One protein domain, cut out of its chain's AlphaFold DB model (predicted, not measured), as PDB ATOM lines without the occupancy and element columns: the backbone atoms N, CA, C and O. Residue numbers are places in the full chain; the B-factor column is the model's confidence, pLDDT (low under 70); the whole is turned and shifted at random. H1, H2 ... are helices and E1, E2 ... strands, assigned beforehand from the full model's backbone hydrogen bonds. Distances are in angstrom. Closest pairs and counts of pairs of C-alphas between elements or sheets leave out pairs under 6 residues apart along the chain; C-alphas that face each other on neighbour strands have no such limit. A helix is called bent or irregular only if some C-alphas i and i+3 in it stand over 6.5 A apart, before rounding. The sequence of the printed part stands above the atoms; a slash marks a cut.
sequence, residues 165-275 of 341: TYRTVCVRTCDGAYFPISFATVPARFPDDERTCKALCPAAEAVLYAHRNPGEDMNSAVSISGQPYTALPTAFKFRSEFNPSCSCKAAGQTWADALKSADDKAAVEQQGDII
ATOM      1  N   THR A 165     198.769 159.846 191.711       93.38
ATOM      2  CA  THR A 165     199.323 159.324 190.453       93.38
ATOM      3  C   THR A 165     199.244 160.401 189.374       93.38
ATOM      4  O   THR A 165     198.646 161.457 189.578       93.38
ATOM      5  N   TYR A 166     199.813 160.136 188.207       96.50
ATOM      6  CA  TYR A 166     199.645 160.979 187.031       96.50
ATOM      7  C   TYR A 166     198.855 160.249 185.957       96.50
ATOM      8  O   TYR A 166     198.945 159.027 185.824       96.50
ATOM      9  N   ARG A 167     198.105 161.019 185.174       97.06
ATOM     10  CA  ARG A 167     197.627 160.607 183.859       97.06
ATOM     11  C   ARG A 167     198.568 161.182 182.824       97.06
ATOM     12  O   ARG A 167     198.904 162.362 182.905       97.06
ATOM     13  N   THR A 168     198.976 160.363 181.869       98.25
ATOM     14  CA  THR A 168     199.781 160.802 180.733       98.25
ATOM     15  C   THR A 168     198.955 160.726 179.461       98.25
ATOM     16  O   THR A 168     198.173 159.798 179.241       98.25
ATOM     17  N   VAL A 169     199.101 161.749 178.633       98.25
ATOM     18  CA  VAL A 169     198.356 161.944 177.393       98.25
ATOM     19  C   VAL A 169     199.328 162.348 176.294       98.25
ATOM     20  O   VAL A 169     200.230 163.157 176.497       98.25
ATOM     21  N   CYS A 170     199.160 161.767 175.118       98.38
ATOM     22  CA  CYS A 170     199.940 162.099 173.943       98.38
ATOM     23  C   CYS A 170     199.185 163.154 173.144       98.38
ATOM     24  O   CYS A 170     198.055 162.906 172.726       98.38
ATOM     25  N   VAL A 171     199.786 164.327 172.965       98.19
ATOM     26  CA  VAL A 171     199.198 165.465 172.251       98.19
ATOM     27  C   VAL A 171     199.880 165.604 170.900       98.19
ATOM     28  O   VAL A 171     201.098 165.766 170.833       98.19
ATOM     29  N   ARG A 172     199.100 165.611 169.824       97.25
ATOM     30  CA  ARG A 172     199.570 165.922 168.478       97.25
ATOM     31  C   ARG A 172     199.661 167.435 168.292       97.25
ATOM     32  O   ARG A 172     198.683 168.155 168.485       97.25
ATOM     33  N   THR A 173     200.830 167.936 167.907       96.19
ATOM     34  CA  THR A 173     201.105 169.385 167.911       96.19
ATOM     35  C   THR A 173     200.406 170.136 166.772       96.19
ATOM     36  O   THR A 173     200.084 171.312 166.930       96.19
ATOM     37  N   CYS A 174     200.099 169.478 165.647       95.56
ATOM     38  CA  CYS A 174     199.499 170.138 164.479       95.56
ATOM     39  C   CYS A 174     198.003 170.493 164.613       95.56
ATOM     40  O   CYS A 174     197.526 171.358 163.879       95.56
ATOM     41  N   ASP A 175     197.262 169.886 165.545       96.38
ATOM     42  CA  ASP A 175     195.834 170.170 165.780       96.38
ATOM     43  C   ASP A 175     195.413 170.152 167.263       96.38
ATOM     44  O   ASP A 175     194.247 170.397 167.585       96.38
ATOM     45  N   GLY A 176     196.355 169.870 168.167       96.62
ATOM     46  CA  GLY A 176     196.120 169.780 169.605       96.62
ATOM     47  C   GLY A 176     195.299 168.561 170.020       96.62
ATOM     48  O   GLY A 176     194.897 168.477 171.176       96.62
ATOM     49  N   ALA A 177     195.012 167.617 169.119       96.94
ATOM     50  CA  ALA A 177     194.293 166.401 169.482       96.94
ATOM     51  C   ALA A 177     195.122 165.557 170.453       96.94
ATOM     52  O   ALA A 177     196.345 165.479 170.326       96.94
ATOM     53  N   TYR A 178     194.463 164.894 171.403       97.31
ATOM     54  CA  TYR A 178     195.151 164.068 172.389       97.31
ATOM     55  C   TYR A 178     194.473 162.731 172.645       97.31
ATOM     56  O   TYR A 178     193.257 162.587 172.511       97.31
ATOM     57  N   PHE A 179     195.278 161.752 173.049       96.75
ATOM     58  CA  PHE A 179     194.829 160.422 173.452       96.75
ATOM     59  C   PHE A 179     195.597 159.944 174.697       96.75
ATOM     60  O   PHE A 179     196.744 160.344 174.900       96.75
ATOM     61  N   PRO A 180     194.979 159.129 175.569       97.12
ATOM     62  CA  PRO A 180     195.620 158.667 176.799       97.12
ATOM     63  C   PRO A 180     196.737 157.654 176.518       97.12
ATOM     64  O   PRO A 180     196.592 156.802 175.643       97.12
ATOM     65  N   ILE A 181     197.815 157.727 177.302       97.50
ATOM     66  CA  ILE A 181     198.884 156.719 177.348       97.50
ATOM     67  C   ILE A 181     198.749 155.893 178.627       97.50
ATOM     68  O   ILE A 181     198.455 154.703 178.557       97.50
ATOM     69  N   SER A 182     198.849 156.540 179.792       97.19
ATOM     70  CA  SER A 182     198.682 155.890 181.094       97.19
ATOM     71  C   SER A 182     197.609 156.586 181.929       97.19
ATOM     72  O   SER A 182     197.592 157.806 182.081       97.19
ATOM     73  N   PHE A 183     196.703 155.798 182.514       95.56
ATOM     74  CA  PHE A 183     195.614 156.297 183.366       95.56
ATOM     75  C   PHE A 183     196.045 156.544 184.820       95.56
ATOM     76  O   PHE A 183     195.387 157.297 185.537       95.56
ATOM     77  N   ALA A 184     197.127 155.894 185.250       94.75
ATOM     78  CA  ALA A 184     197.764 156.063 186.547       94.75
ATOM     79  C   ALA A 184     199.232 155.636 186.425       94.75
ATOM     80  O   ALA A 184     199.523 154.479 186.138       94.75
ATOM     81  N   THR A 185     200.154 156.570 186.623       95.12
ATOM     82  CA  THR A 185     201.595 156.315 186.531       95.12
ATOM     83  C   THR A 185     202.378 157.215 187.489       95.12
ATOM     84  O   THR A 185     201.804 158.058 188.186       95.12
ATOM     85  N   VAL A 186     203.696 157.030 187.533       94.94
ATOM     86  CA  VAL A 186     204.639 157.842 188.310       94.94
ATOM     87  C   VAL A 186     205.627 158.546 187.375       94.94
ATOM     88  O   VAL A 186     205.919 158.009 186.305       94.94
ATOM     89  N   PRO A 187     206.217 159.692 187.771       94.62
ATOM     90  CA  PRO A 187     207.129 160.448 186.908       94.62
ATOM     91  C   PRO A 187     208.301 159.638 186.337       94.62
ATOM     92  O   PRO A 187     208.710 159.855 185.202       94.62
ATOM     93  N   ALA A 188     208.798 158.643 187.082       94.75
ATOM     94  CA  ALA A 188     209.867 157.752 186.624       94.75
ATOM     95  C   ALA A 188     209.516 156.952 185.349       94.75
ATOM     96  O   ALA A 188     210.417 156.472 184.670       94.75
ATOM     97  N   ARG A 189     208.225 156.807 185.018       96.25
ATOM     98  CA  ARG A 189     207.731 156.107 183.821       96.25
ATOM     99  C   ARG A 189     207.426 157.029 182.645       96.25
ATOM    100  O   ARG A 189     207.192 156.532 181.550       96.25
ATOM    101  N   PHE A 190     207.469 158.350 182.823       96.88
ATOM    102  CA  PHE A 190     207.201 159.293 181.732       96.88
ATOM    103  C   PHE A 190     208.090 159.082 180.497       96.88
ATOM    104  O   PHE A 190     207.563 159.190 179.394       96.88
ATOM    105  N   PRO A 191     209.387 158.721 180.614       96.25
ATOM    106  CA  PRO A 191     210.195 158.423 179.431       96.25
ATOM    107  C   PRO A 191     209.712 157.194 178.647       96.25
ATOM    108  O   PRO A 191     209.870 157.148 177.428       96.25
ATOM    109  N   ASP A 192     209.144 156.193 179.328       96.25
ATOM    110  CA  ASP A 192     208.547 155.018 178.681       96.25
ATOM    111  C   ASP A 192     207.243 155.423 177.974       96.25
ATOM    112  O   ASP A 192     207.070 155.155 176.786       96.25
ATOM    113  N   ASP A 193     206.380 156.171 178.668       97.44
ATOM    114  CA  ASP A 193     205.134 156.711 178.112       97.44
ATOM    115  C   ASP A 193     205.389 157.626 176.898       97.44
ATOM    116  O   ASP A 193     204.637 157.598 175.925       97.44
ATOM    117  N   GLU A 194     206.466 158.419 176.909       96.56
ATOM    118  CA  GLU A 194     206.850 159.283 175.789       96.56
ATOM    119  C   GLU A 194     207.265 158.464 174.562       96.56
ATOM    120  O   GLU A 194     206.890 158.798 173.433       96.56
ATOM    121  N   ARG A 195     208.006 157.368 174.765       95.88
ATOM    122  CA  ARG A 195     208.350 156.441 173.679       95.88
ATOM    123  C   ARG A 195     207.094 155.813 173.082       95.88
ATOM    124  O   ARG A 195     206.960 155.812 171.859       95.88
ATOM    125  N   THR A 196     206.152 155.373 173.918       95.62
ATOM    126  CA  THR A 196     204.857 154.845 173.463       95.62
ATOM    127  C   THR A 196     204.044 155.905 172.715       95.62
ATOM    128  O   THR A 196     203.537 155.628 171.631       95.62
ATOM    129  N   CYS A 197     203.980 157.139 173.219       96.75
ATOM    130  CA  CYS A 197     203.324 158.267 172.549       96.75
ATOM    131  C   CYS A 197     203.854 158.481 171.122       96.75
ATOM    132  O   CYS A 197     203.071 158.540 170.173       96.75
ATOM    133  N   LYS A 198     205.182 158.513 170.951       94.69
ATOM    134  CA  LYS A 198     205.818 158.674 169.634       94.69
ATOM    135  C   LYS A 198     205.588 157.467 168.723       94.69
ATOM    136  O   LYS A 198     205.329 157.640 167.537       94.69
ATOM    137  N   ALA A 199     205.638 156.253 169.270       93.06
ATOM    138  CA  ALA A 199     205.401 155.026 168.511       93.06
ATOM    139  C   ALA A 199     203.955 154.912 167.996       93.06
ATOM    140  O   ALA A 199     203.735 154.399 166.902       93.06
ATOM    141  N   LEU A 200     202.982 155.422 168.756       92.12
ATOM    142  CA  LEU A 200     201.565 155.439 168.376       92.12
ATOM    143  C   LEU A 200     201.208 156.566 167.395       92.12
ATOM    144  O   LEU A 200     200.129 156.542 166.802       92.12
ATOM    145  N   CYS A 201     202.094 157.548 167.210       94.06
ATOM    146  CA  CYS A 201     201.884 158.663 166.291       94.06
ATOM    147  C   CYS A 201     203.080 158.896 165.351       94.06
ATOM    148  O   CYS A 201     203.675 159.967 165.369       94.06
ATOM    149  N   PRO A 202     203.442 157.924 164.494       91.38
ATOM    150  CA  PRO A 202     204.636 158.024 163.652       91.38
ATOM    151  C   PRO A 202     204.529 159.053 162.515       91.38
ATOM    152  O   PRO A 202     205.551 159.504 162.006       91.38
ATOM    153  N   ALA A 203     203.314 159.414 162.084       92.44
ATOM    154  CA  ALA A 203     203.094 160.308 160.941       92.44
ATOM    155  C   ALA A 203     202.881 161.791 161.317       92.44
ATOM    156  O   ALA A 203     202.656 162.615 160.431       92.44
ATOM    157  N   ALA A 204     202.945 162.141 162.604       94.00
ATOM    158  CA  ALA A 204     202.830 163.518 163.076       94.00
ATOM    159  C   ALA A 204     203.694 163.740 164.319       94.00
ATOM    160  O   ALA A 204     203.994 162.811 165.061       94.00
ATOM    161  N   GLU A 205     204.071 164.987 164.578       95.12
ATOM    162  CA  GLU A 205     204.768 165.315 165.816       95.12
ATOM    163  C   GLU A 205     203.798 165.222 167.002       95.12
ATOM    164  O   GLU A 205     202.734 165.854 167.023       95.12
ATOM    165  N   ALA A 206     204.175 164.408 167.988       96.56
ATOM    166  CA  ALA A 206     203.413 164.210 169.204       96.56
ATOM    167  C   ALA A 206     204.307 164.340 170.440       96.56
ATOM    168  O   ALA A 206     205.448 163.872 170.465       96.56
ATOM    169  N   VAL A 207     203.770 164.991 171.467       97.81
ATOM    170  CA  VAL A 207     204.465 165.317 172.712       97.81
ATOM    171  C   VAL A 207     203.663 164.761 173.880       97.81
ATOM    172  O   VAL A 207     202.437 164.884 173.918       97.81
ATOM    173  N   LEU A 208     204.352 164.147 174.843       98.50
ATOM    174  CA  LEU A 208     203.718 163.661 176.062       98.50
ATOM    175  C   LEU A 208     203.453 164.824 177.023       98.50
ATOM    176  O   LEU A 208     204.367 165.578 177.363       98.50
ATOM    177  N   TYR A 209     202.217 164.908 177.500       98.56
ATOM    178  CA  TYR A 209     201.797 165.759 178.603       98.56
ATOM    179  C   TYR A 209     201.327 164.896 179.774       98.56
ATOM    180  O   TYR A 209     200.890 163.757 179.595       98.56
ATOM    181  N   ALA A 210     201.410 165.438 180.981       98.25
ATOM    182  CA  ALA A 210     200.954 164.795 182.198       98.25
ATOM    183  C   ALA A 210     200.168 165.776 183.066       98.25
ATOM    184  O   ALA A 210     200.501 166.956 183.144       98.25
ATOM    185  N   HIS A 211     199.149 165.270 183.749       97.25
ATOM    186  CA  HIS A 211     198.416 165.994 184.784       97.25
ATOM    187  C   HIS A 211     198.169 165.066 185.978       97.25
ATOM    188  O   HIS A 211     198.273 163.836 185.862       97.25
ATOM    189  N   ARG A 212     197.875 165.630 187.149       94.88
ATOM    190  CA  ARG A 212     197.643 164.833 188.359       94.88
ATOM    191  C   ARG A 212     196.356 164.018 188.259       94.88
ATOM    192  O   ARG A 212     195.388 164.369 187.587       94.88
ATOM    193  N   ASN A 213     196.356 162.891 188.954       89.62
ATOM    194  CA  ASN A 213     195.220 162.000 189.077       89.62
ATOM    195  C   ASN A 213     195.110 161.505 190.530       89.62
ATOM    196  O   ASN A 213     196.018 160.803 190.999       89.62
ATOM    197  N   PRO A 214     194.005 161.804 191.239       90.81
ATOM    198  CA  PRO A 214     192.782 162.487 190.778       90.81
ATOM    199  C   PRO A 214     192.881 164.029 190.782       90.81
ATOM    200  O   PRO A 214     193.839 164.590 191.303       90.81
ATOM    201  N   GLY A 215     191.855 164.706 190.251       86.56
ATOM    202  CA  GLY A 215     191.573 166.129 190.520       86.56
ATOM    203  C   GLY A 215     192.021 167.142 189.462       86.56
ATOM    204  O   GLY A 215     191.557 168.275 189.497       86.56
ATOM    205  N   GLU A 216     192.858 166.743 188.510       94.38
ATOM    206  CA  GLU A 216     193.308 167.596 187.405       94.38
ATOM    207  C   GLU A 216     192.830 167.073 186.044       94.38
ATOM    208  O   GLU A 216     192.417 165.916 185.908       94.38
ATOM    209  N   ASP A 217     192.911 167.932 185.027       95.19
ATOM    210  CA  ASP A 217     192.516 167.640 183.652       95.19
ATOM    211  C   ASP A 217     193.503 168.239 182.632       95.19
ATOM    212  O   ASP A 217     194.597 168.695 182.968       95.19
ATOM    213  N   MET A 218     193.130 168.230 181.353       96.62
ATOM    214  CA  MET A 218     193.984 168.744 180.281       96.62
ATOM    215  C   MET A 218     194.320 170.237 180.388       96.62
ATOM    216  O   MET A 218     195.340 170.648 179.845       96.62
ATOM    217  N   ASN A 219     193.525 171.056 181.081       97.44
ATOM    218  CA  ASN A 219     193.825 172.478 181.276       97.44
ATOM    219  C   ASN A 219     195.055 172.699 182.167       97.44
ATOM    220  O   ASN A 219     195.708 173.734 182.047       97.44
ATOM    221  N   SER A 220     195.377 171.738 183.038       96.81
ATOM    222  CA  SER A 220     196.564 171.756 183.901       96.81
ATOM    223  C   SER A 220     197.677 170.827 183.413       96.81
ATOM    224  O   SER A 220     198.691 170.677 184.093       96.81
ATOM    225  N   ALA A 221     197.514 170.192 182.248       97.56
ATOM    226  CA  ALA A 221     198.506 169.266 181.729       97.56
ATOM    227  C   ALA A 221     199.789 169.994 181.307       97.56
ATOM    228  O   ALA A 221     199.746 171.014 180.617       97.56
ATOM    229  N   VAL A 222     200.934 169.431 181.684       98.12
ATOM    230  CA  VAL A 222     202.271 169.959 181.386       98.12
ATOM    231  C   VAL A 222     203.102 168.915 180.657       98.12
ATOM    232  O   VAL A 222     203.025 167.725 180.958       98.12
ATOM    233  N   SER A 223     203.884 169.343 179.673       97.38
ATOM    234  CA  SER A 223     204.832 168.470 178.992       97.38
ATOM    235  C   SER A 223     205.944 168.039 179.949       97.38
ATOM    236  O   SER A 223     206.174 168.658 180.990       97.38
ATOM    237  N   ILE A 224     206.714 167.022 179.560       92.81
ATOM    238  CA  ILE A 224     207.931 166.630 180.294       92.81
ATOM    239  C   ILE A 224     208.937 167.799 180.379       92.81
ATOM    240  O   ILE A 224     209.690 167.903 181.342       92.81
ATOM    241  N   SER A 225     208.919 168.714 179.401       92.62
ATOM    242  CA  SER A 225     209.731 169.938 179.387       92.62
ATOM    243  C   SER A 225     209.128 171.111 180.176       92.62
ATOM    244  O   SER A 225     209.704 172.197 180.176       92.62
ATOM    245  N   GLY A 226     207.984 170.918 180.840       94.69
ATOM    246  CA  GLY A 226     207.321 171.927 181.668       94.69
ATOM    247  C   GLY A 226     206.441 172.920 180.905       94.69
ATOM    248  O   GLY A 226     205.965 173.883 181.498       94.69
ATOM    249  N   GLN A 227     206.200 172.711 179.608       96.88
ATOM    250  CA  GLN A 227     205.307 173.570 178.827       96.88
ATOM    251  C   GLN A 227     203.847 173.188 179.094       96.88
ATOM    252  O   GLN A 227     203.500 172.015 178.939       96.88
ATOM    253  N   PRO A 228     202.971 174.127 179.482       98.06
ATOM    254  CA  PRO A 228     201.564 173.817 179.678       98.06
ATOM    255  C   PRO A 228     200.887 173.563 178.330       98.06
ATOM    256  O   PRO A 228     201.160 174.242 177.341       98.06
ATOM    257  N   TYR A 229     199.961 172.607 178.289       97.94
ATOM    258  CA  TYR A 229     199.222 172.271 177.072       97.94
ATOM    259  C   TYR A 229     198.454 173.477 176.519       97.94
ATOM    260  O   TYR A 229     198.398 173.678 175.312       97.94
ATOM    261  N   THR A 230     197.941 174.334 177.398       97.81
ATOM    262  CA  THR A 230     197.237 175.571 177.038       97.81
ATOM    263  C   THR A 230     198.115 176.614 176.340       97.81
ATOM    264  O   THR A 230     197.569 177.499 175.686       97.81
ATOM    265  N   ALA A 231     199.448 176.517 176.424       97.56
ATOM    266  CA  ALA A 231     200.357 177.385 175.671       97.56
ATOM    267  C   ALA A 231     200.570 176.924 174.219       97.56
ATOM    268  O   ALA A 231     201.116 177.678 173.413       97.56
ATOM    269  N   LEU A 232     200.140 175.710 173.858       96.56
ATOM    270  CA  LEU A 232     200.209 175.236 172.480       96.56
ATOM    271  C   LEU A 232     199.224 176.049 171.610       96.56
ATOM    272  O   LEU A 232     198.031 176.061 171.906       96.56
ATOM    273  N   PRO A 233     199.649 176.672 170.491       96.62
ATOM    274  CA  PRO A 233     198.749 177.470 169.643       96.62
ATOM    275  C   PRO A 233     197.560 176.694 169.058       96.62
ATOM    276  O   PRO A 233     196.577 177.280 168.602       96.62
ATOM    277  N   THR A 234     197.667 175.368 169.014       97.00
ATOM    278  CA  THR A 234     196.637 174.441 168.539       97.00
ATOM    279  C   THR A 234     195.855 173.783 169.676       97.00
ATOM    280  O   THR A 234     194.985 172.961 169.397       97.00
ATOM    281  N   ALA A 235     196.108 174.149 170.939       97.56
ATOM    282  CA  ALA A 235     195.419 173.588 172.096       97.56
ATOM    283  C   ALA A 235     193.899 173.599 171.895       97.56
ATOM    284  O   ALA A 235     193.290 174.624 171.595       97.56
ATOM    285  N   PHE A 236     193.294 172.425 172.048       97.62
ATOM    286  CA  PHE A 236     191.861 172.168 171.924       97.62
ATOM    287  C   PHE A 236     191.231 172.471 170.551       97.62
ATOM    288  O   PHE A 236     190.016 172.310 170.426       97.62
ATOM    289  N   LYS A 237     191.999 172.823 169.506       96.88
ATOM    290  CA  LYS A 237     191.441 173.132 168.171       96.88
ATOM    291  C   LYS A 237     190.670 171.969 167.553       96.88
ATOM    292  O   LYS A 237     189.621 172.191 166.953       96.88
ATOM    293  N   PHE A 238     191.118 170.736 167.792       96.00
ATOM    294  CA  PHE A 238     190.427 169.516 167.356       96.00
ATOM    295  C   PHE A 238     188.963 169.404 167.829       96.00
ATOM    296  O   PHE A 238     188.199 168.612 167.282       96.00
ATOM    297  N   ARG A 239     188.559 170.157 168.866       95.62
ATOM    298  CA  ARG A 239     187.178 170.153 169.380       95.62
ATOM    299  C   ARG A 239     186.216 170.932 168.485       95.62
ATOM    300  O   ARG A 239     185.022 170.657 168.523       95.62
ATOM    301  N   SER A 240     186.717 171.903 167.723       96.50
ATOM    302  CA  SER A 240     185.915 172.770 166.850       96.50
ATOM    303  C   SER A 240     186.186 172.549 165.364       96.50
ATOM    304  O   SER A 240     185.320 172.838 164.546       96.50
ATOM    305  N   GLU A 241     187.370 172.055 165.006       94.38
ATOM    306  CA  GLU A 241     187.802 171.918 163.618       94.38
ATOM    307  C   GLU A 241     188.597 170.626 163.417       94.38
ATOM    308  O   GLU A 241     189.458 170.273 164.224       94.38
ATOM    309  N   PHE A 242     188.331 169.925 162.315       92.94
ATOM    310  CA  PHE A 242     189.104 168.758 161.904       92.94
ATOM    311  C   PHE A 242     190.155 169.159 160.867       92.94
ATOM    312  O   PHE A 242     189.808 169.662 159.802       92.94
ATOM    313  N   ASN A 243     191.431 168.886 161.153       91.94
ATOM    314  CA  ASN A 243     192.525 169.108 160.212       91.94
ATOM    315  C   ASN A 243     192.833 167.808 159.434       91.94
ATOM    316  O   ASN A 243     193.484 166.916 159.985       91.94
ATOM    317  N   PRO A 244     192.427 167.681 158.155       89.31
ATOM    318  CA  PRO A 244     192.636 166.458 157.376       89.31
ATOM    319  C   PRO A 244     194.114 166.174 157.072       89.31
ATOM    320  O   PRO A 244     194.461 165.044 156.733       89.31
ATOM    321  N   SER A 245     194.987 167.175 157.200       89.31
ATOM    322  CA  SER A 245     196.430 167.047 156.985       89.31
ATOM    323  C   SER A 245     197.190 166.588 158.235       89.31
ATOM    324  O   SER A 245     198.390 166.349 158.154       89.31
ATOM    325  N   CYS A 246     196.521 166.457 159.385       92.75
ATOM    326  CA  CYS A 246     197.139 166.140 160.671       92.75
ATOM    327  C   CYS A 246     196.624 164.784 161.185       92.75
ATOM    328  O   CYS A 246     195.489 164.656 161.646       92.75
ATOM    329  N   SER A 247     197.445 163.732 161.087       91.44
ATOM    330  CA  SER A 247     197.070 162.379 161.513       91.44
ATOM    331  C   SER A 247     198.260 161.572 162.027       91.44
ATOM    332  O   SER A 247     199.381 161.751 161.575       91.44
ATOM    333  N   CYS A 248     198.001 160.642 162.951       92.44
ATOM    334  CA  CYS A 248     199.012 159.703 163.453       92.44
ATOM    335  C   CYS A 248     199.310 158.557 162.474       92.44
ATOM    336  O   CYS A 248     200.284 157.835 162.661       92.44
ATOM    337  N   LYS A 249     198.507 158.411 161.414       90.25
ATOM    338  CA  LYS A 249     198.735 157.467 160.316       90.25
ATOM    339  C   LYS A 249     198.978 158.225 159.013       90.25
ATOM    340  O   LYS A 249     198.404 159.298 158.814       90.25
ATOM    341  N   ALA A 250     199.746 157.646 158.094       85.19
ATOM    342  CA  ALA A 250     199.914 158.250 156.779       85.19
ATOM    343  C   ALA A 250     198.598 158.239 155.971       85.19
ATOM    344  O   ALA A 250     197.681 157.433 156.200       85.19
ATOM    345  N   ALA A 251     198.493 159.151 155.002       82.44
ATOM    346  CA  ALA A 251     197.370 159.186 154.070       82.44
ATOM    347  C   ALA A 251     197.287 157.860 153.290       82.44
ATOM    348  O   ALA A 251     198.294 157.350 152.810       82.44
ATOM    349  N   GLY A 252     196.091 157.270 153.207       80.31
ATOM    350  CA  GLY A 252     195.878 155.969 152.557       80.31
ATOM    351  C   GLY A 252     196.374 154.739 153.335       80.31
ATOM    352  O   GLY A 252     196.039 153.624 152.954       80.31
ATOM    353  N   GLN A 253     197.099 154.912 154.446       84.56
ATOM    354  CA  GLN A 253     197.584 153.803 155.274       84.56
ATOM    355  C   GLN A 253     196.492 153.281 156.222       84.56
ATOM    356  O   GLN A 253     195.696 154.064 156.769       84.56
ATOM    357  N   THR A 254     196.469 151.961 156.435       86.50
ATOM    358  CA  THR A 254     195.642 151.323 157.469       86.50
ATOM    359  C   THR A 254     196.293 151.464 158.849       86.50
ATOM    360  O   THR A 254     197.506 151.634 158.964       86.50
ATOM    361  N   TRP A 255     195.507 151.390 159.926       82.31
ATOM    362  CA  TRP A 255     196.062 151.441 161.287       82.31
ATOM    363  C   TRP A 255     196.944 150.230 161.620       82.31
ATOM    364  O   TRP A 255     197.927 150.389 162.334       82.31
ATOM    365  N   ALA A 256     196.635 149.055 161.061       82.50
ATOM    366  CA  ALA A 256     197.445 147.853 161.241       82.50
ATOM    367  C   ALA A 256     198.857 148.040 160.664       82.50
ATOM    368  O   ALA A 256     199.841 147.709 161.316       82.50
ATOM    369  N   ASP A 257     198.969 148.643 159.477       82.44
ATOM    370  CA  ASP A 257     200.274 148.915 158.868       82.44
ATOM    371  C   ASP A 257     201.034 150.026 159.604       82.44
ATOM    372  O   ASP A 257     202.259 149.975 159.700       82.44
ATOM    373  N   ALA A 258     200.323 151.034 160.121       79.88
ATOM    374  CA  ALA A 258     200.929 152.158 160.835       79.88
ATOM    375  C   ALA A 258     201.545 151.738 162.180       79.88
ATOM    376  O   ALA A 258     202.622 152.219 162.530       79.88
ATOM    377  N   LEU A 259     200.891 150.829 162.913       81.50
ATOM    378  CA  LEU A 259     201.340 150.382 164.238       81.50
ATOM    379  C   LEU A 259     202.230 149.136 164.203       81.50
ATOM    380  O   LEU A 259     202.871 148.841 165.207       81.50
ATOM    381  N   LYS A 260     202.369 148.465 163.052       80.38
ATOM    382  CA  LYS A 260     203.174 147.242 162.905       80.38
ATOM    383  C   LYS A 260     204.584 147.362 163.499       80.38
ATOM    384  O   LYS A 260     205.048 146.469 164.192       80.38
ATOM    385  N   SER A 261     205.248 148.501 163.286       72.31
ATOM    386  CA  SER A 261     206.594 148.744 163.828       72.31
ATOM    387  C   SER A 261     206.637 148.917 165.354       72.31
ATOM    388  O   SER A 261     207.655 148.609 165.975       72.31
ATOM    389  N   ALA A 262     205.551 149.404 165.961       73.06
ATOM    390  CA  ALA A 262     205.401 149.482 167.408       73.06
ATOM    391  C   ALA A 262     205.116 148.090 167.996       73.06
ATOM    392  O   ALA A 262     205.733 147.722 168.994       73.06
ATOM    393  N   ASP A 263     204.271 147.298 167.329       73.56
ATOM    394  CA  ASP A 263     203.962 145.917 167.714       73.56
ATOM    395  C   ASP A 263     205.202 145.012 167.635       73.56
ATOM    396  O   ASP A 263     205.488 144.269 168.571       73.56
ATOM    397  N   ASP A 264     205.988 145.120 166.558       71.88
ATOM    398  CA  ASP A 264     207.218 144.344 166.374       71.88
ATOM    399  C   ASP A 264     208.261 144.678 167.457       71.88
ATOM    400  O   ASP A 264     208.907 143.782 168.002       71.88
ATOM    401  N   LYS A 265     208.412 145.960 167.823       67.25
ATOM    402  CA  LYS A 265     209.313 146.377 168.911       67.25
ATOM    403  C   LYS A 265     208.828 145.902 170.276       67.25
ATOM    404  O   LYS A 265     209.632 145.367 171.033       67.25
ATOM    405  N   ALA A 266     207.533 146.032 170.562       66.94
ATOM    406  CA  ALA A 266     206.946 145.520 171.795       66.94
ATOM    407  C   ALA A 266     207.131 143.997 171.909       66.94
ATOM    408  O   ALA A 266     207.520 143.503 172.963       66.94
ATOM    409  N   ALA A 267     206.950 143.254 170.813       61.75
ATOM    410  CA  ALA A 267     207.166 141.809 170.773       61.75
ATOM    411  C   ALA A 267     208.643 141.411 170.970       61.75
ATOM    412  O   ALA A 267     208.925 140.376 171.574       61.75
ATOM    413  N   VAL A 268     209.592 142.219 170.484       62.91
ATOM    414  CA  VAL A 268     211.034 141.995 170.689       62.91
ATOM    415  C   VAL A 268     211.459 142.316 172.126       62.91
ATOM    416  O   VAL A 268     212.241 141.569 172.709       62.91
ATOM    417  N   GLU A 269     210.928 143.380 172.725       62.88
ATOM    418  CA  GLU A 269     211.219 143.757 174.116       62.88
ATOM    419  C   GLU A 269     210.569 142.798 175.133       62.88
ATOM    420  O   GLU A 269     211.096 142.603 176.227       62.88
ATOM    421  N   GLN A 270     209.471 142.140 174.753       57.22
ATOM    422  CA  GLN A 270     208.729 141.175 175.574       57.22
ATOM    423  C   GLN A 270     209.124 139.712 175.324       57.22
ATOM    424  O   GLN A 270     208.379 138.814 175.700       57.22
ATOM    425  N   GLN A 271     210.302 139.424 174.758       55.19
ATOM    426  CA  GLN A 271     210.781 138.046 174.519       55.19
ATOM    427  C   GLN A 271     210.916 137.163 175.787       55.19
ATOM    428  O   GLN A 271     211.287 135.994 175.680       55.19
ATOM    429  N   GLY A 272     210.610 137.690 176.978       54.66
ATOM    430  CA  GLY A 272     210.450 136.934 178.226       54.66
ATOM    431  C   GLY A 272     209.020 136.451 178.530       54.66
ATOM    432  O   GLY A 272     208.870 135.559 179.361       54.66
ATOM    433  N   ASP A 273     207.999 136.978 177.847       54.69
ATOM    434  CA  ASP A 273     206.592 136.579 177.965       54.69
ATOM    435  C   ASP A 273     206.124 135.875 176.676       54.69
ATOM    436  O   ASP A 273     206.576 136.167 175.569       54.69
ATOM    437  N   ILE A 274     205.226 134.892 176.798       57.41
ATOM    438  CA  ILE A 274     204.755 134.090 175.655       57.41
ATOM    439  C   ILE A 274     203.826 134.945 174.781       57.41
ATOM    440  O   ILE A 274     202.610 134.958 174.971       57.41
ATOM    441  N   ILE A 275     204.388 135.635 173.790       57.84
ATOM    442  CA  ILE A 275     203.615 136.321 172.752       57.84
ATOM    443  C   ILE A 275     203.304 135.344 171.615       57.84
ATOM    444  O   ILE A 275     204.198 134.774 170.983       57.84
TER     445      ILE A 275
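Overview. This is residues 165 to 275 of the 341 residues of an uncharacterized protein of Bradyrhizobium sp. Ghvi (UniProt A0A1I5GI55). A small, strongly twisted sheet of three strands has helix H1 packed along one face, and a second helix, H2, extends outward from the end of H1. A long winding stretch with no named element, residues 214 to 254, runs from E3 round to H2; its residues 222 to 223 pair with E3, and residues 268 to 274 stick out at the far end. The printed part has 111 residues, in the order E1, E2, H1, E3, H2; the sheet order is E2, E1, E3, all antiparallel. The class is mixed, helices and strands, with under half of the residues in named elements. The whole is compact, with a radius of gyration of the C-alphas of 14.8 A, and only just flat, with spans of 41 by 36 by 20 A.

Arrangement. E1, residues 165 to 172, and E2, residues 178 to 185, form a hairpin, antiparallel at 161 degrees, with N 170 and O 179 2.8 A apart, within hydrogen-bond range. E2 bends by 51 degrees at residue 181. H1, residues 187 to 200, is on the sheet at a height of 8.0 A. It lies over E1 and only just over E3, residues 206 to 213, with 3 of its C-alphas falling on E3. On the local plane its line stands at 28 degrees to E1, only just along the strands. The closest C-alphas of E1 and H1 are those of Cys 170 and Cys 197, 5.3 A apart. E2, H1 and E3 form a split strand-helix-strand unit, two strands running the same way with E1 between them; its crossover is right-handed. E1 and E3 are antiparallel at 154 degrees, with N 209 and O 169 2.8 A apart. Residues 209 to 210 of E3 also pair antiparallel with residues 222 to 223. H2, residues 255 to 269, is not on the sheet. Its residues 259 to 262 touch residues 199 to 200 of H1, the closest C-alphas being those of Ala 199 and Ala 262, 5.7 A apart; the helices run opposite ways at a steep tilt of 43 degrees. H2 is apart from E1 and E2. O i to N i+4 pairs are within hydrogen-bond range in 8 of 10 cases in H1 and 9 of 11 in H2.

Along the chain. E1 begins at C-alpha 165, (199.323, 159.324, 190.453), and is 22.9 A long; E2 is 17.4 A and E3 21.6 A. H1 is 20.0 A long and irregular, with C-alphas 188 and 191 7.2 A apart. H2, 21.3 A long, is irregular too, with C-alphas 258 and 261 7.3 A apart, and ends at C-alpha 269, (211.219, 143.757, 174.116).

Size, cuts and confidence. The two C-alphas farthest apart are those of Ser 240 and Gly 272, 44.9 A. The printed part has no cut. The link from E3 to H2 is long, 41 residues; the others are tight. The mean pLDDT of the printed part is 89.8, and residues 265 to 275 are under 70.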